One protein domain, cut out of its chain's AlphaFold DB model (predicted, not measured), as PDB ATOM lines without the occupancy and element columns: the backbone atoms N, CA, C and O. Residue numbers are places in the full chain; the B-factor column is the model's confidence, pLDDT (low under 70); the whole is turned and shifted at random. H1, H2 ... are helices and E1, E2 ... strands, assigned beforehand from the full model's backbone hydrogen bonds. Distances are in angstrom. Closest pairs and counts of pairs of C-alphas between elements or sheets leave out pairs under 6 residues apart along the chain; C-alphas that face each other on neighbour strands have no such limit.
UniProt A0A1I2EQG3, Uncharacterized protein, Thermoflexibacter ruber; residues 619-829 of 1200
ATOM      1  N   LYS A 619     116.634 141.775 181.630       95.56
ATOM      2  CA  LYS A 619     115.566 141.124 180.868       95.56
ATOM      3  C   LYS A 619     115.125 142.035 179.736       95.56
ATOM      4  O   LYS A 619     114.663 143.147 179.994       95.56
ATOM      5  N   ILE A 620     115.259 141.569 178.499       96.62
ATOM      6  CA  ILE A 620     114.912 142.330 177.299       96.62
ATOM      7  C   ILE A 620     113.525 141.916 176.822       96.62
ATOM      8  O   ILE A 620     113.282 140.737 176.581       96.62
ATOM      9  N   GLY A 621     112.625 142.887 176.688       96.25
ATOM     10  CA  GLY A 621     111.325 142.713 176.054       96.25
ATOM     11  C   GLY A 621     111.391 143.215 174.620       96.25
ATOM     12  O   GLY A 621     111.520 144.421 174.401       96.25
ATOM     13  N   PHE A 622     111.330 142.294 173.661       95.69
ATOM     14  CA  PHE A 622     111.489 142.576 172.240       95.69
ATOM     15  C   PHE A 622     110.174 142.320 171.498       95.69
ATOM     16  O   PHE A 622     109.760 141.179 171.298       95.69
ATOM     17  N   ASP A 623     109.534 143.401 171.070       92.94
ATOM     18  CA  ASP A 623     108.343 143.378 170.231       92.94
ATOM     19  C   ASP A 623     108.743 143.558 168.758       92.94
ATOM     20  O   ASP A 623     109.208 144.625 168.348       92.94
ATOM     21  N   PHE A 624     108.600 142.492 167.966       91.69
ATOM     22  CA  PHE A 624     108.842 142.500 166.524       91.69
ATOM     23  C   PHE A 624     107.509 142.482 165.767       91.69
ATOM     24  O   PHE A 624     106.908 141.429 165.533       91.69
ATOM     25  N   GLY A 625     107.044 143.663 165.360       84.56
ATOM     26  CA  GLY A 625     105.853 143.849 164.537       84.56
ATOM     27  C   GLY A 625     106.152 143.874 163.035       84.56
ATOM     28  O   GLY A 625     107.298 143.993 162.601       84.56
ATOM     29  N   SER A 626     105.103 143.824 162.212       78.38
ATOM     30  CA  SER A 626     105.221 143.885 160.743       78.38
ATOM     31  C   SER A 626     105.823 145.206 160.247       78.38
ATOM     32  O   SER A 626     106.627 145.215 159.319       78.38
ATOM     33  N   ASN A 627     105.461 146.317 160.898       77.88
ATOM     34  CA  ASN A 627     105.860 147.667 160.484       77.88
ATOM     35  C   ASN A 627     106.841 148.338 161.448       77.88
ATOM     36  O   ASN A 627     107.627 149.186 161.026       77.88
ATOM     37  N   ASN A 628     106.776 148.008 162.740       84.38
ATOM     38  CA  ASN A 628     107.601 148.634 163.765       84.38
ATOM     39  C   ASN A 628     108.161 147.577 164.720       84.38
ATOM     40  O   ASN A 628     107.539 146.540 164.943       84.38
ATOM     41  N   ILE A 629     109.309 147.901 165.298       91.12
ATOM     42  CA  ILE A 629     109.977 147.161 166.359       91.12
ATOM     43  C   ILE A 629     109.957 148.036 167.608       91.12
ATOM     44  O   ILE A 629     110.239 149.234 167.510       91.12
ATOM     45  N   CYS A 630     109.677 147.450 168.769       92.88
ATOM     46  CA  CYS A 630     109.850 148.118 170.050       92.88
ATOM     47  C   CYS A 630     110.695 147.276 171.006       92.88
ATOM     48  O   CYS A 630     110.469 146.079 171.167       92.88
ATOM     49  N   VAL A 631     111.677 147.902 171.656       96.06
ATOM     50  CA  VAL A 631     112.577 147.214 172.580       96.06
ATOM     51  C   VAL A 631     112.652 147.945 173.910       96.06
ATOM     52  O   VAL A 631     112.979 149.134 173.984       96.06
ATOM     53  N   SER A 632     112.395 147.192 174.974       95.75
ATOM     54  CA  SER A 632     112.548 147.635 176.353       95.75
ATOM     55  C   SER A 632     113.432 146.674 177.136       95.75
ATOM     56  O   SER A 632     113.675 145.538 176.725       95.75
ATOM     57  N   PHE A 633     113.910 147.123 178.286       95.81
ATOM     58  CA  PHE A 633     114.679 146.306 179.205       95.81
ATOM     59  C   PHE A 633     114.293 146.610 180.649       95.81
ATOM     60  O   PHE A 633     113.787 147.685 180.967       95.81
ATOM     61  N   THR A 634     114.550 145.648 181.526       94.31
ATOM     62  CA  THR A 634     114.426 145.802 182.976       94.31
ATOM     63  C   THR A 634     115.684 145.251 183.634       94.31
ATOM     64  O   THR A 634     116.127 144.150 183.297       94.31
ATOM     65  N   LYS A 635     116.265 146.015 184.564       91.38
ATOM     66  CA  LYS A 635     117.340 145.555 185.456       91.38
ATOM     67  C   LYS A 635     116.703 145.065 186.759       91.38
ATOM     68  O   LYS A 635     115.587 145.468 187.064       91.38
ATOM     69  N   SER A 636     117.365 144.193 187.513       73.75
ATOM     70  CA  SER A 636     116.835 143.552 188.732       73.75
ATOM     71  C   SER A 636     115.876 144.436 189.561       73.75
ATOM     72  O   SER A 636     116.304 145.417 190.163       73.75
ATOM     73  N   TYR A 637     114.584 144.075 189.592       63.50
ATOM     74  CA  TYR A 637     113.490 144.758 190.317       63.50
ATOM     75  C   TYR A 637     113.202 146.226 189.930       63.50
ATOM     76  O   TYR A 637     112.439 146.901 190.623       63.50
ATOM     77  N   SER A 638     113.768 146.738 188.832       77.94
ATOM     78  CA  SER A 638     113.434 148.065 188.309       77.94
ATOM     79  C   SER A 638     112.113 148.052 187.534       77.94
ATOM     80  O   SER A 638     111.602 147.008 187.132       77.94
ATOM     81  N   GLN A 639     111.554 149.237 187.285       85.25
ATOM     82  CA  GLN A 639     110.510 149.383 186.269       85.25
ATOM     83  C   GLN A 639     111.116 149.148 184.870       85.25
ATOM     84  O   GLN A 639     112.296 149.473 184.672       85.25
ATOM     85  N   PRO A 640     110.334 148.637 183.904       91.31
ATOM     86  CA  PRO A 640     110.721 148.601 182.499       91.31
ATOM     87  C   PRO A 640     111.067 149.973 181.923       91.31
ATOM     88  O   PRO A 640     110.392 150.964 182.198       91.31
ATOM     89  N   GLN A 641     112.100 150.021 181.081       92.69
ATOM     90  CA  GLN A 641     112.566 151.227 180.394       92.69
ATOM     91  C   GLN A 641     112.829 150.941 178.913       92.69
ATOM     92  O   GLN A 641     113.243 149.844 178.545       92.69
ATOM     93  N   LEU A 642     112.583 151.923 178.044       93.69
ATOM     94  CA  LEU A 642     112.919 151.808 176.622       93.69
ATOM     95  C   LEU A 642     114.430 151.898 176.418       93.69
ATOM     96  O   LEU A 642     115.107 152.686 177.078       93.69
ATOM     97  N   ILE A 643     114.951 151.131 175.461       94.62
ATOM     98  CA  ILE A 643     116.355 151.257 175.061       94.62
ATOM     99  C   ILE A 643     116.542 152.571 174.310       94.62
ATOM    100  O   ILE A 643     115.911 152.796 173.282       94.62
ATOM    101  N   HIS A 644     117.431 153.433 174.789       94.56
ATOM    102  CA  HIS A 644     117.805 154.638 174.060       94.56
ATOM    103  C   HIS A 644     118.975 154.329 173.118       94.56
ATOM    104  O   HIS A 644     120.112 154.208 173.563       94.56
ATOM    105  N   PHE A 645     118.691 154.179 171.825       93.44
ATOM    106  CA  PHE A 645     119.704 153.981 170.794       93.44
ATOM    107  C   PHE A 645     120.411 155.303 170.507       93.44
ATOM    108  O   PHE A 645     119.780 156.207 169.964       93.44
ATOM    109  N   LYS A 646     121.701 155.395 170.837       92.94
ATOM    110  CA  LYS A 646     122.523 156.595 170.653       92.94
ATOM    111  C   LYS A 646     123.466 156.450 169.460       92.94
ATOM    112  O   LYS A 646     123.665 155.355 168.918       92.94
ATOM    113  N   ASN A 647     124.096 157.556 169.066       92.75
ATOM    114  CA  ASN A 647     125.186 157.506 168.099       92.75
ATOM    115  C   ASN A 647     126.472 156.949 168.743       92.75
ATOM    116  O   ASN A 647     127.150 157.617 169.527       92.75
ATOM    117  N   ARG A 648     126.830 155.716 168.371       93.69
ATOM    118  CA  ARG A 648     128.037 154.999 168.825       93.69
ATOM    119  C   ARG A 648     129.150 154.975 167.774       93.69
ATOM    120  O   ARG A 648     130.002 154.092 167.803       93.69
ATOM    121  N   ARG A 649     129.135 155.899 166.813       94.81
ATOM    122  CA  ARG A 649     130.142 155.973 165.750       94.81
ATOM    123  C   ARG A 649     131.322 156.860 166.129       94.81
ATOM    124  O   ARG A 649     131.180 157.844 166.862       94.81
ATOM    125  N   ARG A 650     132.496 156.542 165.584       93.81
ATOM    126  CA  ARG A 650     133.701 157.379 165.654       93.81
ATOM    127  C   ARG A 650     134.364 157.497 164.292       93.81
ATOM    128  O   ARG A 650     134.570 156.495 163.624       93.81
ATOM    129  N   PHE A 651     134.679 158.717 163.876       94.69
ATOM    130  CA  PHE A 651     135.157 159.007 162.526       94.69
ATOM    131  C   PHE A 651     136.678 159.128 162.531       94.69
ATOM    132  O   PHE A 651     137.230 160.107 163.029       94.69
ATOM    133  N   PHE A 652     137.373 158.146 161.958       94.69
ATOM    134  CA  PHE A 652     138.797 158.286 161.654       94.69
ATOM    135  C   PHE A 652     139.043 159.269 160.518       94.69
ATOM    136  O   PHE A 652     140.059 159.955 160.520       94.69
ATOM    137  N   LEU A 653     138.113 159.351 159.571       92.56
ATOM    138  CA  LEU A 653     138.158 160.304 158.473       92.56
ATOM    139  C   LEU A 653     136.754 160.840 158.188       92.56
ATOM    140  O   LEU A 653     135.786 160.075 158.250       92.56
ATOM    141  N   GLY A 654     136.670 162.131 157.867       90.75
ATOM    142  CA  GLY A 654     135.415 162.866 157.716       90.75
ATOM    143  C   GLY A 654     134.792 163.243 159.060       90.75
ATOM    144  O   GLY A 654     135.372 163.014 160.126       90.75
ATOM    145  N   ASN A 655     133.598 163.827 159.019       89.12
ATOM    146  CA  ASN A 655     132.836 164.151 160.221       89.12
ATOM    147  C   ASN A 655     131.406 163.605 160.167       89.12
ATOM    148  O   ASN A 655     130.859 163.329 159.100       89.12
ATOM    149  N   GLU A 656     130.807 163.470 161.350       87.50
ATOM    150  CA  GLU A 656     129.379 163.201 161.476       87.50
ATOM    151  C   GLU A 656     128.568 164.420 161.022       87.50
ATOM    152  O   GLU A 656     128.932 165.560 161.338       87.50
ATOM    153  N   ILE A 657     127.469 164.183 160.305       79.50
ATOM    154  CA  ILE A 657     126.567 165.251 159.874       79.50
ATOM    155  C   ILE A 657     125.540 165.486 160.978       79.50
ATOM    156  O   ILE A 657     124.712 164.635 161.284       79.50
ATOM    157  N   GLU A 658     125.589 166.673 161.575       74.88
ATOM    158  CA  GLU A 658     124.565 167.143 162.507       74.88
ATOM    159  C   GLU A 658     123.423 167.765 161.672       74.88
ATOM    160  O   GLU A 658     123.560 168.873 161.148       74.88
ATOM    161  N   ASP A 659     122.323 167.025 161.477       74.38
ATOM    162  CA  ASP A 659     121.105 167.479 160.777       74.38
ATOM    163  C   ASP A 659     119.902 167.530 161.731       74.38
ATOM    164  O   ASP A 659     118.928 166.791 161.595       74.38
ATOM    165  N   GLU A 660     119.961 168.422 162.724       71.19
ATOM    166  CA  GLU A 660     118.918 168.553 163.757       71.19
ATOM    167  C   GLU A 660     117.513 168.793 163.175       71.19
ATOM    168  O   GLU A 660     116.513 168.357 163.745       71.19
ATOM    169  N   GLN A 661     117.431 169.466 162.021       68.44
ATOM    170  CA  GLN A 661     116.171 169.775 161.340       68.44
ATOM    171  C   GLN A 661     115.688 168.658 160.400       68.44
ATOM    172  O   GLN A 661     114.596 168.782 159.834       68.44
ATOM    173  N   LYS A 662     116.466 167.577 160.231       76.06
ATOM    174  CA  LYS A 662     116.133 166.410 159.399       76.06
ATOM    175  C   LYS A 662     115.708 166.835 157.997       76.06
ATOM    176  O   LYS A 662     114.593 166.545 157.550       76.06
ATOM    177  N   VAL A 663     116.567 167.597 157.325       72.62
ATOM    178  CA  VAL A 663     116.299 168.187 156.003       72.62
ATOM    179  C   VAL A 663     117.067 167.480 154.892       72.62
ATOM    180  O   VAL A 663     116.599 167.431 153.752       72.62
ATOM    181  N   LYS A 664     118.238 166.929 155.200       80.12
ATOM    182  CA  LYS A 664     119.123 166.318 154.214       80.12
ATOM    183  C   LYS A 664     118.689 164.878 153.922       80.12
ATOM    184  O   LYS A 664     118.118 164.221 154.794       80.12
ATOM    185  N   PRO A 665     118.900 164.389 152.687       84.25
ATOM    186  CA  PRO A 665     118.777 162.968 152.400       84.25
ATOM    187  C   PRO A 665     119.912 162.200 153.082       84.25
ATOM    188  O   PRO A 665     121.031 162.703 153.159       84.25
ATOM    189  N   ALA A 666     119.617 160.974 153.509       87.19
ATOM    190  CA  ALA A 666     120.602 160.092 154.121       87.19
ATOM    191  C   ALA A 666     121.782 159.799 153.176       87.19
ATOM    192  O   ALA A 666     121.593 159.457 152.001       87.19
ATOM    193  N   GLU A 667     122.998 159.890 153.703       86.75
ATOM    194  CA  GLU A 667     124.238 159.559 153.010       86.75
ATOM    195  C   GLU A 667     124.557 158.052 153.078       86.75
ATOM    196  O   GLU A 667     124.061 157.334 153.950       86.75
ATOM    197  N   PRO A 668     125.409 157.517 152.178       89.06
ATOM    198  CA  PRO A 668     125.701 156.084 152.138       89.06
ATOM    199  C   PRO A 668     126.164 155.485 153.472       89.06
ATOM    200  O   PRO A 668     125.721 154.395 153.824       89.06
ATOM    201  N   ASN A 669     126.998 156.188 154.243       91.31
ATOM    202  CA  ASN A 669     127.466 155.703 155.544       91.31
ATOM    203  C   ASN A 669     126.368 155.693 156.626       91.31
ATOM    204  O   ASN A 669     126.519 155.021 157.642       91.31
ATOM    205  N   GLU A 670     125.292 156.459 156.444       91.25
ATOM    206  CA  GLU A 670     124.122 156.479 157.330       91.25
ATOM    207  C   GLU A 670     123.178 155.318 157.021       91.25
ATOM    208  O   GLU A 670     122.453 154.873 157.895       91.25
ATOM    209  N   LEU A 671     123.245 154.753 155.813       91.81
ATOM    210  CA  LEU A 671     122.413 153.624 155.395       91.81
ATOM    211  C   LEU A 671     123.139 152.273 155.478       91.81
ATOM    212  O   LEU A 671     122.541 151.282 155.882       91.81
ATOM    213  N   PHE A 672     124.423 152.223 155.116       93.88
ATOM    214  CA  PHE A 672     125.221 150.990 155.026       93.88
ATOM    215  C   PHE A 672     126.163 150.768 156.214       93.88
ATOM    216  O   PHE A 672     127.113 149.991 156.115       93.88
ATOM    217  N   PHE A 673     125.936 151.451 157.332       95.69
ATOM    218  CA  PHE A 673     126.670 151.209 158.568       95.69
ATOM    219  C   PHE A 673     125.774 151.442 159.787       95.69
ATOM    220  O   PHE A 673     124.593 151.776 159.660       95.69
ATOM    221  N   PHE A 674     126.315 151.244 160.993       95.19
ATOM    222  CA  PHE A 674     125.581 151.522 162.225       95.19
ATOM    223  C   PHE A 674     125.011 152.948 162.197       95.19
ATOM    224  O   PHE A 674     125.655 153.885 161.741       95.19
ATOM    225  N   GLN A 675     123.769 153.101 162.636       87.25
ATOM    226  CA  GLN A 675     122.992 154.323 162.408       87.25
ATOM    227  C   GLN A 675     123.361 155.430 163.413       87.25
ATOM    228  O   GLN A 675     123.549 155.112 164.595       87.25
ATOM    229  N   ASN A 676     123.416 156.693 162.968       88.06
ATOM    230  CA  ASN A 676     123.645 157.890 163.796       88.06
ATOM    231  C   ASN A 676     122.393 158.417 164.479       88.06
ATOM    232  O   ASN A 676     122.506 158.918 165.594       88.06
ATOM    233  N   GLU A 677     121.238 158.333 163.824       87.19
ATOM    234  CA  GLU A 677     120.002 158.881 164.373       87.19
ATOM    235  C   GLU A 677     119.640 158.242 165.721       87.19
ATOM    236  O   GLU A 677     119.654 157.012 165.881       87.19
ATOM    237  N   GLU A 678     119.313 159.086 166.702       89.56
ATOM    238  CA  GLU A 678     118.943 158.632 168.041       89.56
ATOM    239  C   GLU A 678     117.459 158.254 168.092       89.56
ATOM    240  O   GLU A 678     116.585 158.952 167.568       89.56
ATOM    241  N   ARG A 679     117.148 157.112 168.713       87.06
ATOM    242  CA  ARG A 679     115.781 156.567 168.777       87.06
ATOM    243  C   ARG A 679     115.492 155.987 170.156       87.06
ATOM    244  O   ARG A 679     116.291 155.228 170.700       87.06
ATOM    245  N   LEU A 680     114.314 156.282 170.702       88.38
ATOM    246  CA  LEU A 680     113.880 155.765 172.000       88.38
ATOM    247  C   LEU A 680     113.075 154.468 171.832       88.38
ATOM    248  O   LEU A 680     111.849 154.487 171.764       88.38
ATOM    249  N   GLY A 681     113.780 153.346 171.714       84.00
ATOM    250  CA  GLY A 681     113.253 151.979 171.733       84.00
ATOM    251  C   GLY A 681     112.398 151.578 170.533       84.00
ATOM    252  O   GLY A 681     112.184 150.390 170.332       84.00
ATOM    253  N   GLN A 682     111.922 152.534 169.734       87.19
ATOM    254  CA  GLN A 682     110.962 152.338 168.650       87.19
ATOM    255  C   GLN A 682     111.609 152.574 167.290       87.19
ATOM    256  O   GLN A 682     112.155 153.648 167.028       87.19
ATOM    257  N   LEU A 683     111.505 151.575 166.419       88.94
ATOM    258  CA  LEU A 683     112.158 151.528 165.115       88.94
ATOM    259  C   LEU A 683     111.199 150.995 164.052       88.94
ATOM    260  O   LEU A 683     110.170 150.404 164.372       88.94
ATOM    261  N   LYS A 684     111.545 151.167 162.776       86.75
ATOM    262  CA  LYS A 684     110.852 150.481 161.684       86.75
ATOM    263  C   LYS A 684     111.357 149.056 161.525       86.75
ATOM    264  O   LYS A 684     112.553 148.803 161.641       86.75
ATOM    265  N   SER A 685     110.446 148.147 161.189       89.75
ATOM    266  CA  SER A 685     110.769 146.768 160.799       89.75
ATOM    267  C   SER A 685     111.271 146.736 159.355       89.75
ATOM    268  O   SER A 685     110.617 146.194 158.466       89.75
ATOM    269  N   MET A 686     112.397 147.406 159.113       92.25
ATOM    270  CA  MET A 686     112.969 147.639 157.789       92.25
ATOM    271  C   MET A 686     114.466 147.361 157.808       92.25
ATOM    272  O   MET A 686     115.166 147.830 158.708       92.25
ATOM    273  N   ILE A 687     114.953 146.653 156.794       95.06
ATOM    274  CA  ILE A 687     116.379 146.414 156.573       95.06
ATOM    275  C   ILE A 687     116.775 146.905 155.190       95.06
ATOM    276  O   ILE A 687     116.137 146.552 154.201       95.06
ATOM    277  N   LEU A 688     117.832 147.708 155.128       95.38
ATOM    278  CA  LEU A 688     118.503 148.053 153.885       95.38
ATOM    279  C   LEU A 688     119.619 147.040 153.632       95.38
ATOM    280  O   LEU A 688     120.493 146.855 154.483       95.38
ATOM    281  N   VAL A 689     119.570 146.369 152.484       95.19
ATOM    282  CA  VAL A 689     120.459 145.241 152.173       95.19
ATOM    283  C   VAL A 689     121.619 145.674 151.281       95.19
ATOM    284  O   VAL A 689     121.505 146.602 150.474       95.19
ATOM    285  N   HIS A 690     122.756 144.999 151.427       92.44
ATOM    286  CA  HIS A 690     123.898 145.179 150.533       92.44
ATOM    287  C   HIS A 690     123.638 144.498 149.179       92.44
ATOM    288  O   HIS A 690     122.904 143.515 149.102       92.44
ATOM    289  N   ASP A 691     124.286 144.977 148.110       89.25
ATOM    290  CA  ASP A 691     124.388 144.201 146.865       89.25
ATOM    291  C   ASP A 691     125.115 142.883 147.171       89.25
ATOM    292  O   ASP A 691     126.224 142.896 147.708       89.25
ATOM    293  N   GLU A 692     124.505 141.749 146.829       88.62
ATOM    294  CA  GLU A 692     125.029 140.410 147.123       88.62
ATOM    295  C   GLU A 692     126.436 140.165 146.579       88.62
ATOM    296  O   GLU A 692     127.205 139.404 147.167       88.62
ATOM    297  N   LYS A 693     126.823 140.851 145.497       88.19
ATOM    298  CA  LYS A 693     128.181 140.771 144.939       88.19
ATOM    299  C   LYS A 693     129.249 141.286 145.910       88.19
ATOM    300  O   LYS A 693     130.433 140.998 145.724       88.19
ATOM    301  N   ARG A 694     128.846 142.033 146.942       89.50
ATOM    302  CA  ARG A 694     129.707 142.530 148.023       89.50
ATOM    303  C   ARG A 694     129.901 141.521 149.151       89.50
ATOM    304  O   ARG A 694     130.748 141.746 150.007       89.50
ATOM    305  N   LEU A 695     129.149 140.426 149.190       89.06
ATOM    306  CA  LEU A 695     129.244 139.458 150.282       89.06
ATOM    307  C   LEU A 695     130.411 138.501 150.044       89.06
ATOM    308  O   LEU A 695     130.537 137.917 148.967       89.06
ATOM    309  N   ALA A 696     131.256 138.319 151.059       73.81
ATOM    310  CA  ALA A 696     132.444 137.474 150.953       73.81
ATOM    311  C   ALA A 696     132.091 136.007 150.639       73.81
ATOM    312  O   ALA A 696     132.772 135.373 149.833       73.81
ATOM    313  N   LYS A 697     131.013 135.477 151.237       78.12
ATOM    314  CA  LYS A 697     130.522 134.100 151.025       78.12
ATOM    315  C   LYS A 697     129.139 134.041 150.360       78.12
ATOM    316  O   LYS A 697     128.449 133.028 150.482       78.12
ATOM    317  N   GLY A 698     128.727 135.103 149.660       79.12
ATOM    318  CA  GLY A 698     127.443 135.160 148.949       79.12
ATOM    319  C   GLY A 698     126.235 134.960 149.874       79.12
ATOM    320  O   GLY A 698     126.191 135.515 150.970       79.12
ATOM    321  N   GLU A 699     125.268 134.133 149.454       78.31
ATOM    322  CA  GLU A 699     124.001 133.923 150.176       78.31
ATOM    323  C   GLU A 699     124.151 133.428 151.625       78.31
ATOM    324  O   GLU A 699     123.274 133.676 152.455       78.31
ATOM    325  N   ILE A 700     125.259 132.755 151.955       80.25
ATOM    326  CA  ILE A 700     125.538 132.253 153.312       80.25
ATOM    327  C   ILE A 700     125.652 133.411 154.316       80.25
ATOM    328  O   ILE A 700     125.319 133.254 155.493       80.25
ATOM    329  N   ASP A 701     126.112 134.578 153.865       86.25
ATOM    330  CA  ASP A 701     126.323 135.744 154.721       86.25
ATOM    331  C   ASP A 701     125.073 136.631 154.850       86.25
ATOM    332  O   ASP A 701     125.074 137.554 155.666       86.25
ATOM    333  N   ILE A 702     123.983 136.340 154.122       92.38
ATOM    334  CA  ILE A 702     122.758 137.158 154.148       92.38
ATOM    335  C   ILE A 702     122.083 137.141 155.524       92.38
ATOM    336  O   ILE A 702     121.549 138.156 155.941       92.38
ATOM    337  N   ALA A 703     122.102 136.017 156.244       92.94
ATOM    338  CA  ALA A 703     121.454 135.900 157.557       92.94
ATOM    339  C   ALA A 703     122.319 136.403 158.728       92.94
ATOM    340  O   ALA A 703     121.903 136.357 159.888       92.94
ATOM    341  N   LYS A 704     123.562 136.823 158.462       93.81
ATOM    342  CA  LYS A 704     124.501 137.254 159.503       93.81
ATOM    343  C   LYS A 704     124.318 138.733 159.833       93.81
ATOM    344  O   LYS A 704     123.911 139.531 158.988       93.81
ATOM    345  N   ALA A 705     124.660 139.087 161.072       94.56
ATOM    346  CA  ALA A 705     124.717 140.478 161.503       94.56
ATOM    347  C   ALA A 705     125.645 141.278 160.578       94.56
ATOM    348  O   ALA A 705     126.684 140.766 160.158       94.56
ATOM    349  N   VAL A 706     125.292 142.534 160.311       95.00
ATOM    350  CA  VAL A 706     126.031 143.478 159.460       95.00
ATOM    351  C   VAL A 706     126.056 143.090 157.976       95.00
ATOM    352  O   VAL A 706     125.570 143.864 157.162       95.00
ATOM    353  N   SER A 707     126.544 141.908 157.592       93.00
ATOM    354  CA  SER A 707     126.642 141.511 156.176       93.00
ATOM    355  C   SER A 707     125.290 141.330 155.487       93.00
ATOM    356  O   SER A 707     125.196 141.538 154.283       93.00
ATOM    357  N   GLY A 708     124.233 140.977 156.223       92.81
ATOM    358  CA  GLY A 708     122.878 140.911 155.672       92.81
ATOM    359  C   GLY A 708     122.229 142.271 155.411       92.81
ATOM    360  O   GLY A 708     121.238 142.344 154.687       92.81
ATOM    361  N   GLY A 709     122.781 143.347 155.978       95.00
ATOM    362  CA  GLY A 709     122.236 144.698 155.899       95.00
ATOM    363  C   GLY A 709     122.056 145.364 157.263       95.00
ATOM    364  O   GLY A 709     122.357 144.797 158.322       95.00
ATOM    365  N   PHE A 710     121.526 146.586 157.229       96.12
ATOM    366  CA  PHE A 710     121.361 147.442 158.404       96.12
ATOM    367  C   PHE A 710     119.901 147.847 158.633       96.12
ATOM    368  O   PHE A 710     119.164 148.078 157.669       96.12
ATOM    369  N   PRO A 711     119.463 147.954 159.904       94.75
ATOM    370  CA  PRO A 711     118.168 148.539 160.224       94.75
ATOM    371  C   PRO A 711     118.128 150.004 159.784       94.75
ATOM    372  O   PRO A 711     119.095 150.734 159.984       94.75
ATOM    373  N   VAL A 712     116.993 150.452 159.251       90.88
ATOM    374  CA  VAL A 712     116.840 151.826 158.742       90.88
ATOM    375  C   VAL A 712     116.327 152.753 159.845       90.88
ATOM    376  O   VAL A 712     115.177 152.638 160.271       90.88
ATOM    377  N   PHE A 713     117.176 153.670 160.321       88.12
ATOM    378  CA  PHE A 713     116.799 154.682 161.321       88.12
ATOM    379  C   PHE A 713     116.532 156.050 160.690       88.12
ATOM    380  O   PHE A 713     115.840 156.873 161.294       88.12
ATOM    381  N   GLU A 714     117.065 156.281 159.497       86.25
ATOM    382  CA  GLU A 714     117.027 157.571 158.823       86.25
ATOM    383  C   GLU A 714     115.610 158.025 158.471       86.25
ATOM    384  O   GLU A 714     114.779 157.259 157.976       86.25
ATOM    385  N   TYR A 715     115.323 159.305 158.719       78.94
ATOM    386  CA  TYR A 715     114.010 159.897 158.440       78.94
ATOM    387  C   TYR A 715     113.819 160.295 156.971       78.94
ATOM    388  O   TYR A 715     112.676 160.413 156.524       78.94
ATOM    389  N   ASN A 716     114.912 160.542 156.242       84.75
ATOM    390  CA  ASN A 716     114.922 161.014 154.855       84.75
ATOM    391  C   ASN A 716     115.680 160.045 153.947       84.75
ATOM    392  O   ASN A 716     116.712 160.371 153.357       84.75
ATOM    393  N   VAL A 717     115.147 158.838 153.810       87.62
ATOM    394  CA  VAL A 717     115.672 157.876 152.840       87.62
ATOM    395  C   VAL A 717     115.234 158.283 151.424       87.62
ATOM    396  O   VAL A 717     114.038 158.517 151.216       87.62
ATOM    397  N   PRO A 718     116.147 158.346 150.433       85.00
ATOM    398  CA  PRO A 718     115.822 158.703 149.051       85.00
ATOM    399  C   PRO A 718     115.144 157.537 148.306       85.00
ATOM    400  O   PRO A 718     115.718 156.924 147.401       85.00
ATOM    401  N   VAL A 719     113.915 157.214 148.714       84.19
ATOM    402  CA  VAL A 719     113.085 156.161 148.113       84.19
ATOM    403  C   VAL A 719     112.653 156.561 146.697       84.19
ATOM    404  O   VAL A 719     112.265 157.702 146.445       84.19
ATOM    405  N   SER A 720     112.717 155.610 145.769       79.81
ATOM    406  CA  SER A 720     112.328 155.738 144.364       79.81
ATOM    407  C   SER A 720     111.491 154.542 143.903       79.81
ATOM    408  O   SER A 720     111.508 153.479 144.521       79.81
ATOM    409  N   GLU A 721     110.790 154.693 142.781       71.12
ATOM    410  CA  GLU A 721     110.049 153.601 142.141       71.12
ATOM    411  C   GLU A 721     110.971 152.558 141.474       71.12
ATOM    412  O   GLU A 721     112.081 152.907 141.052       71.12
ATOM    413  N   PRO A 722     110.515 151.292 141.336       66.44
ATOM    414  CA  PRO A 722     109.219 150.765 141.787       66.44
ATOM    415  C   PRO A 722     109.193 150.440 143.291       66.44
ATOM    416  O   PRO A 722     110.207 150.054 143.879       66.44
ATOM    417  N   ILE A 723     108.006 150.563 143.892       71.56
ATOM    418  CA  ILE A 723     107.704 150.131 145.265       71.56
ATOM    419  C   ILE A 723     106.734 148.950 145.207       71.56
ATOM    420  O   ILE A 723     105.703 149.019 144.539       71.56
ATOM    421  N   THR A 724     107.045 147.872 145.923       76.69
ATOM    422  CA  THR A 724     106.135 146.731 146.108       76.69
ATOM    423  C   THR A 724     105.590 146.708 147.535       76.69
ATOM    424  O   THR A 724     105.977 147.520 148.376       76.69
ATOM    425  N   SER A 725     104.703 145.757 147.837       70.06
ATOM    426  CA  SER A 725     104.139 145.549 149.179       70.06
ATOM    427  C   SER A 725     105.152 145.084 150.241       70.06
ATOM    428  O   SER A 725     104.823 145.105 151.425       70.06
ATOM    429  N   THR A 726     106.362 144.669 149.843       77.81
ATOM    430  CA  THR A 726     107.421 144.180 150.755       77.81
ATOM    431  C   THR A 726     108.791 144.817 150.517       77.81
ATOM    432  O   THR A 726     109.721 144.584 151.291       77.81
ATOM    433  N   LYS A 727     108.939 145.639 149.466       88.38
ATOM    434  CA  LYS A 727     110.226 146.214 149.066       88.38
ATOM    435  C   LYS A 727     110.126 147.673 148.618       88.38
ATOM    436  O   LYS A 727     109.257 148.025 147.821       88.38
ATOM    437  N   TYR A 728     111.067 148.498 149.070       87.12
ATOM    438  CA  TYR A 728     111.326 149.838 148.537       87.12
ATOM    439  C   TYR A 728     112.660 149.867 147.789       87.12
ATOM    440  O   TYR A 728     113.636 149.262 148.233       87.12
ATOM    441  N   THR A 729     112.721 150.609 146.683       89.06
ATOM    442  CA  THR A 729     113.984 150.893 145.987       89.06
ATOM    443  C   THR A 729     114.543 152.219 146.496       89.06
ATOM    444  O   THR A 729     113.806 153.192 146.620       89.06
ATOM    445  N   VAL A 730     115.837 152.282 146.793       87.94
ATOM    446  CA  VAL A 730     116.531 153.495 147.251       87.94
ATOM    447  C   VAL A 730     117.572 153.891 146.220       87.94
ATOM    448  O   VAL A 730     118.361 153.054 145.778       87.94
ATOM    449  N   ARG A 731     117.606 155.171 145.844       84.75
ATOM    450  CA  ARG A 731     118.577 155.687 144.874       84.75
ATOM    451  C   ARG A 731     119.674 156.489 145.565       84.75
ATOM    452  O   ARG A 731     119.418 157.545 146.135       84.75
ATOM    453  N   LEU A 732     120.914 156.021 145.434       82.12
ATOM    454  CA  LEU A 732     122.120 156.639 145.990       82.12
ATOM    455  C   LEU A 732     123.038 157.060 144.837       82.12
ATOM    456  O   LEU A 732     123.881 156.301 144.350       82.12
ATOM    457  N   GLY A 733     122.811 158.273 144.328       73.94
ATOM    458  CA  GLY A 733     123.477 158.779 143.126       73.94
ATOM    459  C   GLY A 733     123.100 157.978 141.872       73.94
ATOM    460  O   GLY A 733     121.948 158.005 141.423       73.94
ATOM    461  N   THR A 734     124.082 157.287 141.285       70.94
ATOM    462  CA  THR A 734     123.902 156.375 140.137       70.94
ATOM    463  C   THR A 734     123.589 154.938 140.551       70.94
ATOM    464  O   THR A 734     123.262 154.124 139.695       70.94
ATOM    465  N   SER A 735     123.706 154.609 141.840       78.88
ATOM    466  CA  SER A 735     123.501 153.255 142.358       78.88
ATOM    467  C   SER A 735     122.112 153.098 142.972       78.88
ATOM    468  O   SER A 735     121.503 154.074 143.415       78.88
ATOM    469  N   GLN A 736     121.623 151.863 142.994       85.50
ATOM    470  CA  GLN A 736     120.371 151.487 143.641       85.50
ATOM    471  C   GLN A 736     120.648 150.505 144.778       85.50
ATOM    472  O   GLN A 736     121.594 149.721 144.714       85.50
ATOM    473  N   ALA A 737     119.825 150.579 145.815       89.88
ATOM    474  CA  ALA A 737     119.788 149.649 146.932       89.88
ATOM    475  C   ALA A 737     118.331 149.288 147.234       89.88
ATOM    476  O   ALA A 737     117.408 149.957 146.762       89.88
ATOM    477  N   GLU A 738     118.121 148.244 148.025       93.06
ATOM    478  CA  GLU A 738     116.786 147.747 148.343       93.06
ATOM    479  C   GLU A 738     116.554 147.779 149.854       93.06
ATOM    480  O   GLU A 738     117.432 147.423 150.642       93.06
ATOM    481  N   ILE A 739     115.358 148.211 150.253       93.19
ATOM    482  CA  ILE A 739     114.857 148.073 151.618       93.19
ATOM    483  C   ILE A 739     113.767 147.017 151.613       93.19
ATOM    484  O   ILE A 739     112.777 147.160 150.896       93.19
ATOM    485  N   TYR A 740     113.916 146.008 152.461       92.81
ATOM    486  CA  TYR A 740     112.888 145.012 152.729       92.81
ATOM    487  C   TYR A 740     112.133 145.366 154.008       92.81
ATOM    488  O   TYR A 740     112.728 145.785 155.005       92.81
ATOM    489  N   TYR A 741     110.814 145.203 153.976       87.94
ATOM    490  CA  TYR A 741     109.911 145.509 155.083       87.94
ATOM    491  C   TYR A 741     108.753 144.505 155.133       87.94
ATOM    492  O   TYR A 741     108.621 143.667 154.246       87.94
ATOM    493  N   ASN A 742     107.929 144.554 156.186       80.44
ATOM    494  CA  ASN A 742     106.792 143.636 156.365       80.44
ATOM    495  C   ASN A 742     107.188 142.139 156.355       80.44
ATOM    496  O   ASN A 742     106.448 141.268 155.911       80.44
ATOM    497  N   MET A 743     108.373 141.816 156.884       87.44
ATOM    498  CA  MET A 743     108.943 140.459 156.827       87.44
ATOM    499  C   MET A 743     108.390 139.498 157.900       87.44
ATOM    500  O   MET A 743     108.795 138.333 157.958       87.44
ATOM    501  N   LYS A 744     107.482 139.958 158.779       84.06
ATOM    502  CA  LYS A 744     106.974 139.159 159.909       84.06
ATOM    503  C   LYS A 744     106.288 137.874 159.432       84.06
ATOM    504  O   LYS A 744     106.568 136.791 159.940       84.06
ATOM    505  N   TRP A 745     105.471 137.980 158.395       79.31
ATOM    506  CA  TRP A 745     104.697 136.861 157.856       79.31
ATOM    507  C   TRP A 745     105.321 136.244 156.601       79.31
ATOM    508  O   TRP A 745     104.688 135.436 155.933       79.31
ATOM    509  N   SER A 746     106.553 136.628 156.250       81.44
ATOM    510  CA  SER A 746     107.159 136.148 155.013       81.44
ATOM    511  C   SER A 746     107.488 134.657 155.073       81.44
ATOM    512  O   SER A 746     108.144 134.171 155.998       81.44
ATOM    513  N   HIS A 747     107.080 133.943 154.028       74.94
ATOM    514  CA  HIS A 747     107.467 132.557 153.767       74.94
ATOM    515  C   HIS A 747     108.603 132.455 152.737       74.94
ATOM    516  O   HIS A 747     109.033 131.356 152.395       74.94
ATOM    517  N   VAL A 748     109.113 133.592 152.249       85.62
ATOM    518  CA  VAL A 748     110.217 133.635 151.288       85.62
ATOM    519  C   VAL A 748     111.529 133.419 152.037       85.62
ATOM    520  O   VAL A 748     111.888 134.199 152.916       85.62
ATOM    521  N   GLU A 749     112.278 132.371 151.677       88.12
ATOM    522  CA  GLU A 749     113.528 131.993 152.358       88.12
ATOM    523  C   GLU A 749     114.510 133.170 152.471       88.12
ATOM    524  O   GLU A 749     115.075 133.430 153.531       88.12
ATOM    525  N   LYS A 750     114.665 133.933 151.387       89.62
ATOM    526  CA  LYS A 750     115.563 135.089 151.335       89.62
ATOM    527  C   LYS A 750     115.132 136.226 152.265       89.62
ATOM    528  O   LYS A 750     115.961 136.771 152.985       89.62
ATOM    529  N   GLU A 751     113.839 136.546 152.310       90.69
ATOM    530  CA  GLU A 751     113.301 137.549 153.241       90.69
ATOM    531  C   GLU A 751     113.423 137.084 154.699       90.69
ATOM    532  O   GLU A 751     113.682 137.895 155.585       90.69
ATOM    533  N   ASN A 752     113.329 135.775 154.957       91.00
ATOM    534  CA  ASN A 752     113.598 135.204 156.277       91.00
ATOM    535  C   ASN A 752     115.065 135.373 156.701       91.00
ATOM    536  O   ASN A 752     115.315 135.732 157.853       91.00
ATOM    537  N   LYS A 753     116.025 135.213 155.779       93.94
ATOM    538  CA  LYS A 753     117.444 135.518 156.043       93.94
ATOM    539  C   LYS A 753     117.647 137.014 156.336       93.94
ATOM    540  O   LYS A 753     118.314 137.355 157.309       93.94
ATOM    541  N   TYR A 754     117.019 137.913 155.573       95.12
ATOM    542  CA  TYR A 754     117.078 139.359 155.846       95.12
ATOM    543  C   TYR A 754     116.442 139.745 157.188       95.12
ATOM    544  O   TYR A 754     116.989 140.573 157.916       95.12
ATOM    545  N   LYS A 755     115.323 139.114 157.561       94.81
ATOM    546  CA  LYS A 755     114.709 139.257 158.889       94.81
ATOM    547  C   LYS A 755     115.668 138.833 160.002       94.81
ATOM    548  O   LYS A 755     115.787 139.536 161.001       94.81
ATOM    549  N   GLU A 756     116.373 137.719 159.834       96.12
ATOM    550  CA  GLU A 756     117.377 137.263 160.798       96.12
ATOM    551  C   GLU A 756     118.543 138.247 160.936       96.12
ATOM    552  O   GLU A 756     118.911 138.608 162.058       96.12
ATOM    553  N   ALA A 757     119.067 138.757 159.820       96.75
ATOM    554  CA  ALA A 757     120.112 139.774 159.839       96.75
ATOM    555  C   ALA A 757     119.657 141.082 160.495       96.75
ATOM    556  O   ALA A 757     120.396 141.643 161.304       96.75
ATOM    557  N   LEU A 758     118.429 141.537 160.215       97.12
ATOM    558  CA  LEU A 758     117.836 142.724 160.836       97.12
ATOM    559  C   LEU A 758     117.873 142.612 162.362       97.12
ATOM    560  O   LEU A 758     118.370 143.509 163.047       97.12
ATOM    561  N   LEU A 759     117.369 141.492 162.886       97.19
ATOM    562  CA  LEU A 759     117.291 141.256 164.322       97.19
ATOM    563  C   LEU A 759     118.682 141.100 164.945       97.19
ATOM    564  O   LEU A 759     118.930 141.686 165.995       97.19
ATOM    565  N   LYS A 760     119.616 140.397 164.293       97.38
ATOM    566  CA  LYS A 760     121.000 140.240 164.779       97.38
ATOM    567  C   LYS A 760     121.783 141.555 164.810       97.38
ATOM    568  O   LYS A 760     122.458 141.839 165.799       97.38
ATOM    569  N   THR A 761     121.681 142.383 163.769       96.94
ATOM    570  CA  THR A 761     122.332 143.704 163.732       96.94
ATOM    571  C   THR A 761     121.741 144.635 164.794       96.94
ATOM    572  O   THR A 761     122.477 145.346 165.480       96.94
ATOM    573  N   LEU A 762     120.419 144.609 164.990       96.56
ATOM    574  CA  LEU A 762     119.771 145.389 166.043       96.56
ATOM    575  C   LEU A 762     120.149 144.888 167.448       96.56
ATOM    576  O   LEU A 762     120.385 145.693 168.347       96.56
ATOM    577  N   TRP A 763     120.287 143.573 167.624       97.31
ATOM    578  CA  TRP A 763     120.737 142.944 168.865       97.31
ATOM    579  C   TRP A 763     122.152 143.372 169.272       97.31
ATOM    580  O   TRP A 763     122.380 143.684 170.441       97.31
ATOM    581  N   LEU A 764     123.078 143.519 168.316       96.94
ATOM    582  CA  LEU A 764     124.395 144.123 168.570       96.94
ATOM    583  C   LEU A 764     124.288 145.556 169.106       96.94
ATOM    584  O   LEU A 764     125.000 145.918 170.045       96.94
ATOM    585  N   LYS A 765     123.381 146.369 168.544       95.31
ATOM    586  CA  LYS A 765     123.156 147.744 169.015       95.31
ATOM    587  C   LYS A 765     122.553 147.754 170.426       95.31
ATOM    588  O   LYS A 765     123.004 148.526 171.261       95.31
ATOM    589  N   ILE A 766     121.616 146.849 170.727       96.62
ATOM    590  CA  ILE A 766     121.045 146.658 172.075       96.62
ATOM    591  C   ILE A 766     122.135 146.336 173.102       96.62
ATOM    592  O   ILE A 766     122.194 146.976 174.152       96.62
ATOM    593  N   TYR A 767     123.026 145.390 172.788       97.06
ATOM    594  CA  TYR A 767     124.176 145.081 173.638       97.06
ATOM    595  C   TYR A 767     125.047 146.317 173.880       97.06
ATOM    596  O   TYR A 767     125.423 146.571 175.020       97.06
ATOM    597  N   ALA A 768     125.345 147.094 172.833       96.62
ATOM    598  CA  ALA A 768     126.192 148.278 172.952       96.62
ATOM    599  C   ALA A 768     125.570 149.350 173.865       96.62
ATOM    600  O   ALA A 768     126.286 149.940 174.673       96.62
ATOM    601  N   GLU A 769     124.252 149.575 173.795       95.88
ATOM    602  CA  GLU A 769     123.571 150.552 174.662       95.88
ATOM    603  C   GLU A 769     123.477 150.101 176.121       95.88
ATOM    604  O   GLU A 769     123.671 150.900 177.043       95.88
ATOM    605  N   LEU A 770     123.196 148.818 176.359       95.50
ATOM    606  CA  LEU A 770     123.161 148.277 177.718       95.50
ATOM    607  C   LEU A 770     124.549 148.300 178.358       95.50
ATOM    608  O   LEU A 770     124.685 148.694 179.516       95.50
ATOM    609  N   PHE A 771     125.569 147.949 177.579       96.12
ATOM    610  CA  PHE A 771     126.951 147.948 178.026       96.12
ATOM    611  C   PHE A 771     127.441 149.361 178.355       96.12
ATOM    612  O   PHE A 771     128.001 149.581 179.424       96.12
ATOM    613  N   ALA A 772     127.211 150.331 177.463       94.44
ATOM    614  CA  ALA A 772     127.801 151.660 177.590       94.44
ATOM    615  C   ALA A 772     127.074 152.606 178.560       94.44
ATOM    616  O   ALA A 772     127.734 153.444 179.165       94.44
ATOM    617  N   GLU A 773     125.745 152.518 178.693       91.38
ATOM    618  CA  GLU A 773     124.962 153.481 179.501       91.38
ATOM    619  C   GLU A 773     124.344 152.866 180.750       91.38
ATOM    620  O   GLU A 773     123.957 153.593 181.661       91.38
ATOM    621  N   ASN A 774     124.181 151.544 180.778       90.38
ATOM    622  CA  ASN A 774     123.384 150.883 181.809       90.38
ATOM    623  C   ASN A 774     124.183 149.910 182.673       90.38
ATOM    624  O   ASN A 774     123.586 149.365 183.607       90.38
ATOM    625  N   GLU A 775     125.472 149.715 182.362       94.00
ATOM    626  CA  GLU A 775     126.381 148.752 182.999       94.00
ATOM    627  C   GLU A 775     125.752 147.351 183.084       94.00
ATOM    628  O   GLU A 775     125.820 146.656 184.101       94.00
ATOM    629  N   ALA A 776     125.063 146.953 182.013       94.81
ATOM    630  CA  ALA A 776     124.234 145.758 181.970       94.81
ATOM    631  C   ALA A 776     124.479 144.925 180.708       94.81
ATOM    632  O   ALA A 776     125.025 145.406 179.715       94.81
ATOM    633  N   TYR A 777     124.029 143.672 180.739       95.62
ATOM    634  CA  TYR A 777     124.020 142.782 179.580       95.62
ATOM    635  C   TYR A 777     122.673 142.051 179.447       95.62
ATOM    636  O   TYR A 777     122.018 141.784 180.459       95.62
ATOM    637  N   PRO A 778     122.243 141.695 178.224       95.94
ATOM    638  CA  PRO A 778     121.077 140.842 178.007       95.94
ATOM    639  C   PRO A 778     121.260 139.435 178.592       95.94
ATOM    640  O   PRO A 778     121.962 138.604 178.020       95.94
ATOM    641  N   ALA A 779     120.591 139.151 179.708       95.38
ATOM    642  CA  ALA A 779     120.563 137.820 180.316       95.38
ATOM    643  C   ALA A 779     119.343 137.006 179.852       95.38
ATOM    644  O   ALA A 779     119.437 135.793 179.670       95.38
ATOM    645  N   GLU A 780     118.215 137.673 179.601       95.44
ATOM    646  CA  GLU A 780     116.984 137.058 179.099       95.44
ATOM    647  C   GLU A 780     116.444 137.831 177.894       95.44
ATOM    648  O   GLU A 780     116.441 139.062 177.888       95.44
ATOM    649  N   LEU A 781     115.939 137.104 176.897       96.62
ATOM    650  CA  LEU A 781     115.215 137.650 175.751       96.62
ATOM    651  C   LEU A 781     113.781 137.117 175.787       96.62
ATOM    652  O   LEU A 781     113.542 135.928 175.568       96.62
ATOM    653  N   ALA A 782     112.831 138.003 176.071       96.06
ATOM    654  CA  ALA A 782     111.403 137.747 175.981       96.06
ATOM    655  C   ALA A 782     110.849 138.382 174.701       96.06
ATOM    656  O   ALA A 782     111.116 139.548 174.412       96.06
ATOM    657  N   TRP A 783     110.068 137.612 173.953       95.88
ATOM    658  CA  TRP A 783     109.442 138.027 172.700       95.88
ATOM    659  C   TRP A 783     107.966 137.627 172.695       95.88
ATOM    660  O   TRP A 783     107.557 136.743 173.457       95.88
ATOM    661  N   ALA A 784     107.185 138.300 171.850       91.88
ATOM    662  CA  ALA A 784     105.759 138.050 171.687       91.88
ATOM    663  C   ALA A 784     105.400 137.618 170.260       91.88
ATOM    664  O   ALA A 784     106.137 137.897 169.310       91.88
ATOM    665  N   TYR A 785     104.251 136.960 170.119       87.69
ATOM    666  CA  TYR A 785     103.652 136.618 168.829       87.69
ATOM    667  C   TYR A 785     102.127 136.841 168.817       87.69
ATOM    668  O   TYR A 785     101.484 136.722 169.861       87.69
ATOM    669  N   PRO A 786     101.505 137.107 167.656       80.19
ATOM    670  CA  PRO A 786     100.048 137.181 167.535       80.19
ATOM    671  C   PRO A 786      99.410 135.809 167.763       80.19
ATOM    672  O   PRO A 786      99.932 134.802 167.280       80.19
ATOM    673  N   SER A 787      98.254 135.743 168.429       77.25
ATOM    674  CA  SER A 787      97.596 134.453 168.706       77.25
ATOM    675  C   SER A 787      97.133 133.713 167.442       77.25
ATOM    676  O   SER A 787      96.982 132.497 167.482       77.25
ATOM    677  N   ALA A 788      96.951 134.423 166.321       71.94
ATOM    678  CA  ALA A 788      96.627 133.845 165.012       71.94
ATOM    679  C   ALA A 788      97.802 133.089 164.353       71.94
ATOM    680  O   ALA A 788      97.619 132.394 163.356       71.94
ATOM    681  N   MET A 789      99.028 133.219 164.873       79.06
ATOM    682  CA  MET A 789     100.205 132.574 164.292       79.06
ATOM    683  C   MET A 789     100.205 131.054 164.535       79.06
ATOM    684  O   MET A 789     100.141 130.595 165.679       79.06
ATOM    685  N   SER A 790     100.367 130.267 163.463       74.88
ATOM    686  CA  SER A 790     100.402 128.796 163.525       74.88
ATOM    687  C   SER A 790     101.488 128.261 164.465       74.88
ATOM    688  O   SER A 790     102.514 128.903 164.699       74.88
ATOM    689  N   GLU A 791     101.309 127.047 164.994       80.69
ATOM    690  CA  GLU A 791     102.325 126.390 165.835       80.69
ATOM    691  C   GLU A 791     103.669 126.209 165.117       80.69
ATOM    692  O   GLU A 791     104.714 126.559 165.666       80.69
ATOM    693  N   SER A 792     103.645 125.771 163.857       79.12
ATOM    694  CA  SER A 792     104.853 125.623 163.041       79.12
ATOM    695  C   SER A 792     105.609 126.946 162.874       79.12
ATOM    696  O   SER A 792     106.829 126.989 163.038       79.12
ATOM    697  N   THR A 793     104.891 128.048 162.633       83.19
ATOM    698  CA  THR A 793     105.485 129.387 162.508       83.19
ATOM    699  C   THR A 793     106.053 129.865 163.846       83.19
ATOM    700  O   THR A 793     107.161 130.397 163.886       83.19
ATOM    701  N   ARG A 794     105.355 129.619 164.966       87.44
ATOM    702  CA  ARG A 794     105.841 129.954 166.318       87.44
ATOM    703  C   ARG A 794     107.148 129.236 166.653       87.44
ATOM    704  O   ARG A 794     108.070 129.864 167.171       87.44
ATOM    705  N   ILE A 795     107.264 127.950 166.316       88.62
ATOM    706  CA  ILE A 795     108.500 127.175 166.505       88.62
ATOM    707  C   ILE A 795     109.640 127.758 165.656       88.62
ATOM    708  O   ILE A 795     110.740 127.961 166.172       88.62
ATOM    709  N   GLN A 796     109.382 128.094 164.387       88.56
ATOM    710  CA  GLN A 796     110.373 128.752 163.520       88.56
ATOM    711  C   GLN A 796     110.848 130.092 164.097       88.56
ATOM    712  O   GLN A 796     112.045 130.375 164.089       88.56
ATOM    713  N   TYR A 797     109.937 130.893 164.655       91.50
ATOM    714  CA  TYR A 797     110.284 132.129 165.355       91.50
ATOM    715  C   TYR A 797     111.120 131.886 166.614       91.50
ATOM    716  O   TYR A 797     112.079 132.614 166.854       91.50
ATOM    717  N   GLY A 798     110.814 130.845 167.390       92.50
ATOM    718  CA  GLY A 798     111.648 130.440 168.523       92.50
ATOM    719  C   GLY A 798     113.094 130.151 168.103       92.50
ATOM    720  O   GLY A 798     114.028 130.656 168.723       92.50
ATOM    721  N   LEU A 799     113.286 129.416 167.001       93.62
ATOM    722  CA  LEU A 799     114.615 129.133 166.439       93.62
ATOM    723  C   LEU A 799     115.312 130.399 165.915       93.62
ATOM    724  O   LEU A 799     116.516 130.564 166.110       93.62
ATOM    725  N   LEU A 800     114.560 131.310 165.291       95.12
ATOM    726  CA  LEU A 800     115.056 132.620 164.870       95.12
ATOM    727  C   LEU A 800     115.594 133.416 166.068       95.12
ATOM    728  O   LEU A 800     116.717 133.912 166.015       95.12
ATOM    729  N   TRP A 801     114.838 133.502 167.165       96.19
ATOM    730  CA  TRP A 801     115.272 134.211 168.372       96.19
ATOM    731  C   TRP A 801     116.458 133.542 169.066       96.19
ATOM    732  O   TRP A 801     117.350 134.245 169.539       96.19
ATOM    733  N   GLU A 802     116.530 132.208 169.071       95.81
ATOM    734  CA  GLU A 802     117.733 131.482 169.503       95.81
ATOM    735  C   GLU A 802     118.948 131.864 168.655       95.81
ATOM    736  O   GLU A 802     120.008 132.161 169.204       95.81
ATOM    737  N   SER A 803     118.794 131.939 167.329       95.94
ATOM    738  CA  SER A 803     119.857 132.387 166.422       95.94
ATOM    739  C   SER A 803     120.278 133.838 166.690       95.94
ATOM    740  O   SER A 803     121.471 134.147 166.690       95.94
ATOM    741  N   VAL A 804     119.326 134.734 166.974       96.69
ATOM    742  CA  VAL A 804     119.610 136.122 167.380       96.69
ATOM    743  C   VAL A 804     120.410 136.154 168.682       96.69
ATOM    744  O   VAL A 804     121.433 136.831 168.751       96.69
ATOM    745  N   ALA A 805     120.011 135.375 169.690       95.69
ATOM    746  CA  ALA A 805     120.696 135.313 170.979       95.69
ATOM    747  C   ALA A 805     122.122 134.736 170.897       95.69
ATOM    748  O   ALA A 805     122.939 135.038 171.768       95.69
ATOM    749  N   MET A 806     122.451 133.959 169.853       94.25
ATOM    750  CA  MET A 806     123.831 133.517 169.593       94.25
ATOM    751  C   MET A 806     124.771 134.678 169.247       94.25
ATOM    752  O   MET A 806     125.980 134.556 169.445       94.25
ATOM    753  N   GLN A 807     124.249 135.799 168.737       93.88
ATOM    754  CA  GLN A 807     125.055 136.988 168.484       93.88
ATOM    755  C   GLN A 807     125.415 137.644 169.822       93.88
ATOM    756  O   GLN A 807     124.640 138.408 170.398       93.88
ATOM    757  N   LYS A 808     126.612 137.329 170.321       92.19
ATOM    758  CA  LYS A 808     127.115 137.790 171.616       92.19
ATOM    759  C   LYS A 808     128.428 138.560 171.434       92.19
ATOM    760  O   LYS A 808     129.445 137.929 171.157       92.19
ATOM    761  N   PRO A 809     128.437 139.890 171.638       94.12
ATOM    762  CA  PRO A 809     129.651 140.695 171.539       94.12
ATOM    763  C   PRO A 809     130.489 140.717 172.824       94.12
ATOM    764  O   PRO A 809     131.512 141.390 172.858       94.12
ATOM    765  N   LEU A 810     130.072 140.025 173.889       93.94
ATOM    766  CA  LEU A 810     130.821 139.920 175.142       93.94
ATOM    767  C   LEU A 810     131.677 138.650 175.188       93.94
ATOM    768  O   LEU A 810     131.312 137.621 174.610       93.94
ATOM    769  N   ASN A 811     132.778 138.712 175.940       89.12
ATOM    770  CA  ASN A 811     133.673 137.580 176.179       89.12
ATOM    771  C   ASN A 811     132.969 136.391 176.881       89.12
ATOM    772  O   ASN A 811     131.775 136.418 177.197       89.12
ATOM    773  N   GLU A 812     133.690 135.293 177.097       88.00
ATOM    774  CA  GLU A 812     133.128 134.040 177.626       88.00
ATOM    775  C   GLU A 812     132.590 134.131 179.063       88.00
ATOM    776  O   GLU A 812     131.779 133.292 179.447       88.00
ATOM    777  N   GLN A 813     132.951 135.174 179.821       90.06
ATOM    778  CA  GLN A 813     132.460 135.398 181.186       90.06
ATOM    779  C   GLN A 813     130.934 135.556 181.243       90.06
ATOM    780  O   GLN A 813     130.310 135.176 182.234       90.06
ATOM    781  N   TYR A 814     130.328 136.113 180.193       92.06
ATOM    782  CA  TYR A 814     128.888 136.341 180.118       92.06
ATOM    783  C   TYR A 814     128.248 135.327 179.170       92.06
ATOM    784  O   TYR A 814     128.663 135.167 178.015       92.06
ATOM    785  N   ALA A 815     127.233 134.617 179.657       91.38
ATOM    786  CA  ALA A 815     126.480 133.667 178.851       91.38
ATOM    787  C   ALA A 815     125.641 134.390 177.784       91.38
ATOM    788  O   ALA A 815     125.328 135.575 177.908       91.38
ATOM    789  N   LYS A 816     125.258 133.661 176.729       93.81
ATOM    790  CA  LYS A 816     124.233 134.144 175.795       93.81
ATOM    791  C   LYS A 816     122.895 134.325 176.519       93.81
ATOM    792  O   LYS A 816     122.628 133.630 177.501       93.81
ATOM    793  N   ALA A 817     122.045 135.209 176.002       95.19
ATOM    794  CA  ALA A 817     120.725 135.432 176.580       95.19
ATOM    795  C   ALA A 817     119.866 134.158 176.512       95.19
ATOM    796  O   ALA A 817     119.828 133.477 175.484       95.19
ATOM    797  N   LYS A 818     119.144 133.857 177.594       95.69
ATOM    798  CA  LYS A 818     118.127 132.803 177.616       95.69
ATOM    799  C   LYS A 818     116.882 133.290 176.877       95.69
ATOM    800  O   LYS A 818     116.238 134.254 177.299       95.69
ATOM    801  N   VAL A 819     116.538 132.622 175.783       96.62
ATOM    802  CA  VAL A 819     115.380 132.978 174.956       96.62
ATOM    803  C   VAL A 819     114.114 132.347 175.524       96.62
ATOM    804  O   VAL A 819     114.124 131.206 175.989       96.62
ATOM    805  N   ALA A 820     113.021 133.105 175.515       95.06
ATOM    806  CA  ALA A 820     111.708 132.599 175.883       95.06
ATOM    807  C   ALA A 820     111.252 131.530 174.874       95.06
ATOM    808  O   ALA A 820     111.233 131.781 173.671       95.06
ATOM    809  N   ALA A 821     110.897 130.334 175.342       91.94
ATOM    810  CA  ALA A 821     110.544 129.214 174.464       91.94
ATOM    811  C   ALA A 821     109.025 129.036 174.353       91.94
ATOM    812  O   ALA A 821     108.295 129.304 175.300       91.94
ATOM    813  N   VAL A 822     108.530 128.544 173.216       87.19
ATOM    814  CA  VAL A 822     107.079 128.429 172.953       87.19
ATOM    815  C   VAL A 822     106.363 127.524 173.970       87.19
ATOM    816  O   VAL A 822     105.264 127.852 174.403       87.19
ATOM    817  N   HIS A 823     106.999 126.430 174.405       82.75
ATOM    818  CA  HIS A 823     106.403 125.429 175.308       82.75
ATOM    819  C   HIS A 823     107.075 125.352 176.691       82.75
ATOM    820  O   HIS A 823     106.968 124.336 177.376       82.75
ATOM    821  N   ALA A 824     107.814 126.386 177.107       82.94
ATOM    822  CA  ALA A 824     108.407 126.408 178.448       82.94
ATOM    823  C   ALA A 824     107.356 126.701 179.532       82.94
ATOM    824  O   ALA A 824     106.345 127.343 179.268       82.94
ATOM    825  N   ILE A 825     107.622 126.258 180.765       73.50
ATOM    826  CA  ILE A 825     106.765 126.548 181.927       73.50
ATOM    827  C   ILE A 825     107.145 127.908 182.539       73.50
ATOM    828  O   ILE A 825     106.286 128.770 182.696       73.50
ATOM    829  N   ASP A 826     108.439 128.141 182.795       72.00
ATOM    830  CA  ASP A 826     108.892 129.307 183.581       72.00
ATOM    831  C   ASP A 826     109.302 130.532 182.740       72.00
ATOM    832  O   ASP A 826     109.211 131.666 183.201       72.00
ATOM    833  N   HIS A 827     109.774 130.329 181.503       84.88
ATOM    834  CA  HIS A 827     110.217 131.408 180.598       84.88
ATOM    835  C   HIS A 827     109.657 131.184 179.200       84.88
ATOM    836  O   HIS A 827     110.372 130.804 178.267       84.88
ATOM    837  N   ARG A 828     108.335 131.323 179.093       91.12
ATOM    838  CA  ARG A 828     107.606 131.066 177.854       91.12
ATOM    839  C   ARG A 828     107.481 132.304 176.981       91.12
ATOM    840  O   ARG A 828     107.360 133.415 177.495       91.12
ATOM    841  N   ALA A 829     107.482 132.104 175.668       92.56
ATOM    842  CA  ALA A 829     107.079 133.149 174.738       92.56
ATOM    843  C   ALA A 829     105.601 133.499 174.989       92.56
ATOM    844  O   ALA A 829     104.777 132.606 175.211       92.56
TER     845      ALA A 829
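This is residues 619 to 829 of the 1200 residues of an uncharacterized protein of Thermoflexibacter ruber (UniProt A0A1I2EQG3). One long helix, H3, runs through the middle of the domain with two sheets packed along it: the four-stranded sheet E4 E2 E1 E8 curls round its residues 759 to 774, and the small sheet E5 E7 E6 packs on residues 751 to 761. H4 covers E8 on the same face as H3, and residues 650 to 655, of which 650 to 653 belong to E3, stick out. The printed part has 211 residues, with four named helices and eight named strands in the order E1 E2 E3 H1 E4 E5 H2 E6 E7 H3 E8 H4; the class is mixed, helices and strands, with 97 residues in named elements. The first sheet is mixed, the second antiparallel. The whole is compact, radius of gyration of the C-alphas 17.3 A, spanning 54 by 38 by 32 A.

Look first at the strongly twisted sheet of E4 (682 to 684), E2 (628 to 635), E1 (619 to 624) and E8 (776 to 785). E1 and E2 form a hairpin, with N 621 and O 632 2.9 A apart; E4 and E2 are antiparallel, with N 629 and O 683 at 2.8 A; E1 and E8 are parallel, with N 620 and O 780 at 2.8 A. H3 (749 to 774) and H4 (791 to 805) are on one face of this sheet, making two layers, one of helices and one of strands. They touch at a steep tilt of 45 degrees, the same way, closest at the C-alphas of Lys 760 and Val 804, 5.1 A. E4 runs on into E5 (686 to 689) at 52 degrees. Beside E5 find E7 (735 to 741), N 687 and O 740 at 3.0 A, then E6 (727 to 732), antiparallel in a hairpin with E7, N 730 and O 737 at 2.8 A. H3 is on one face of this sheet too, again two layers, at a height over the sheet of 6.5 A. E5, H2 (698 to 701) and E6 make a split strand-helix-strand unit, two strands running the same way with E7 between them; its crossover is right-handed. H2 is near H3. H1 (668 to 671) only grazes this sheet, and E3 (650 to 653) pairs with no named strand. In H3 and H4 every O i to N i+4 pair is within hydrogen-bond range; H1 and H2 are too short for one.

Find C-alpha 619 at (115.566, 141.124, 180.868), where E1 begins. H3 runs 36.4 A from C-alpha 749 at (113.528, 131.993, 152.358). E8 spans 26.1 A and bends by 57 degrees at residue 779; H4 spans 21.1 A.

The C-alphas of Thr 734 and Ile 825 are the two farthest apart, 54.1 A. The printed part has no cut; its long links are E2 to E3, E3 to H1 and H2 to E6. Residues 637, 661 and 722 have pLDDT under 70.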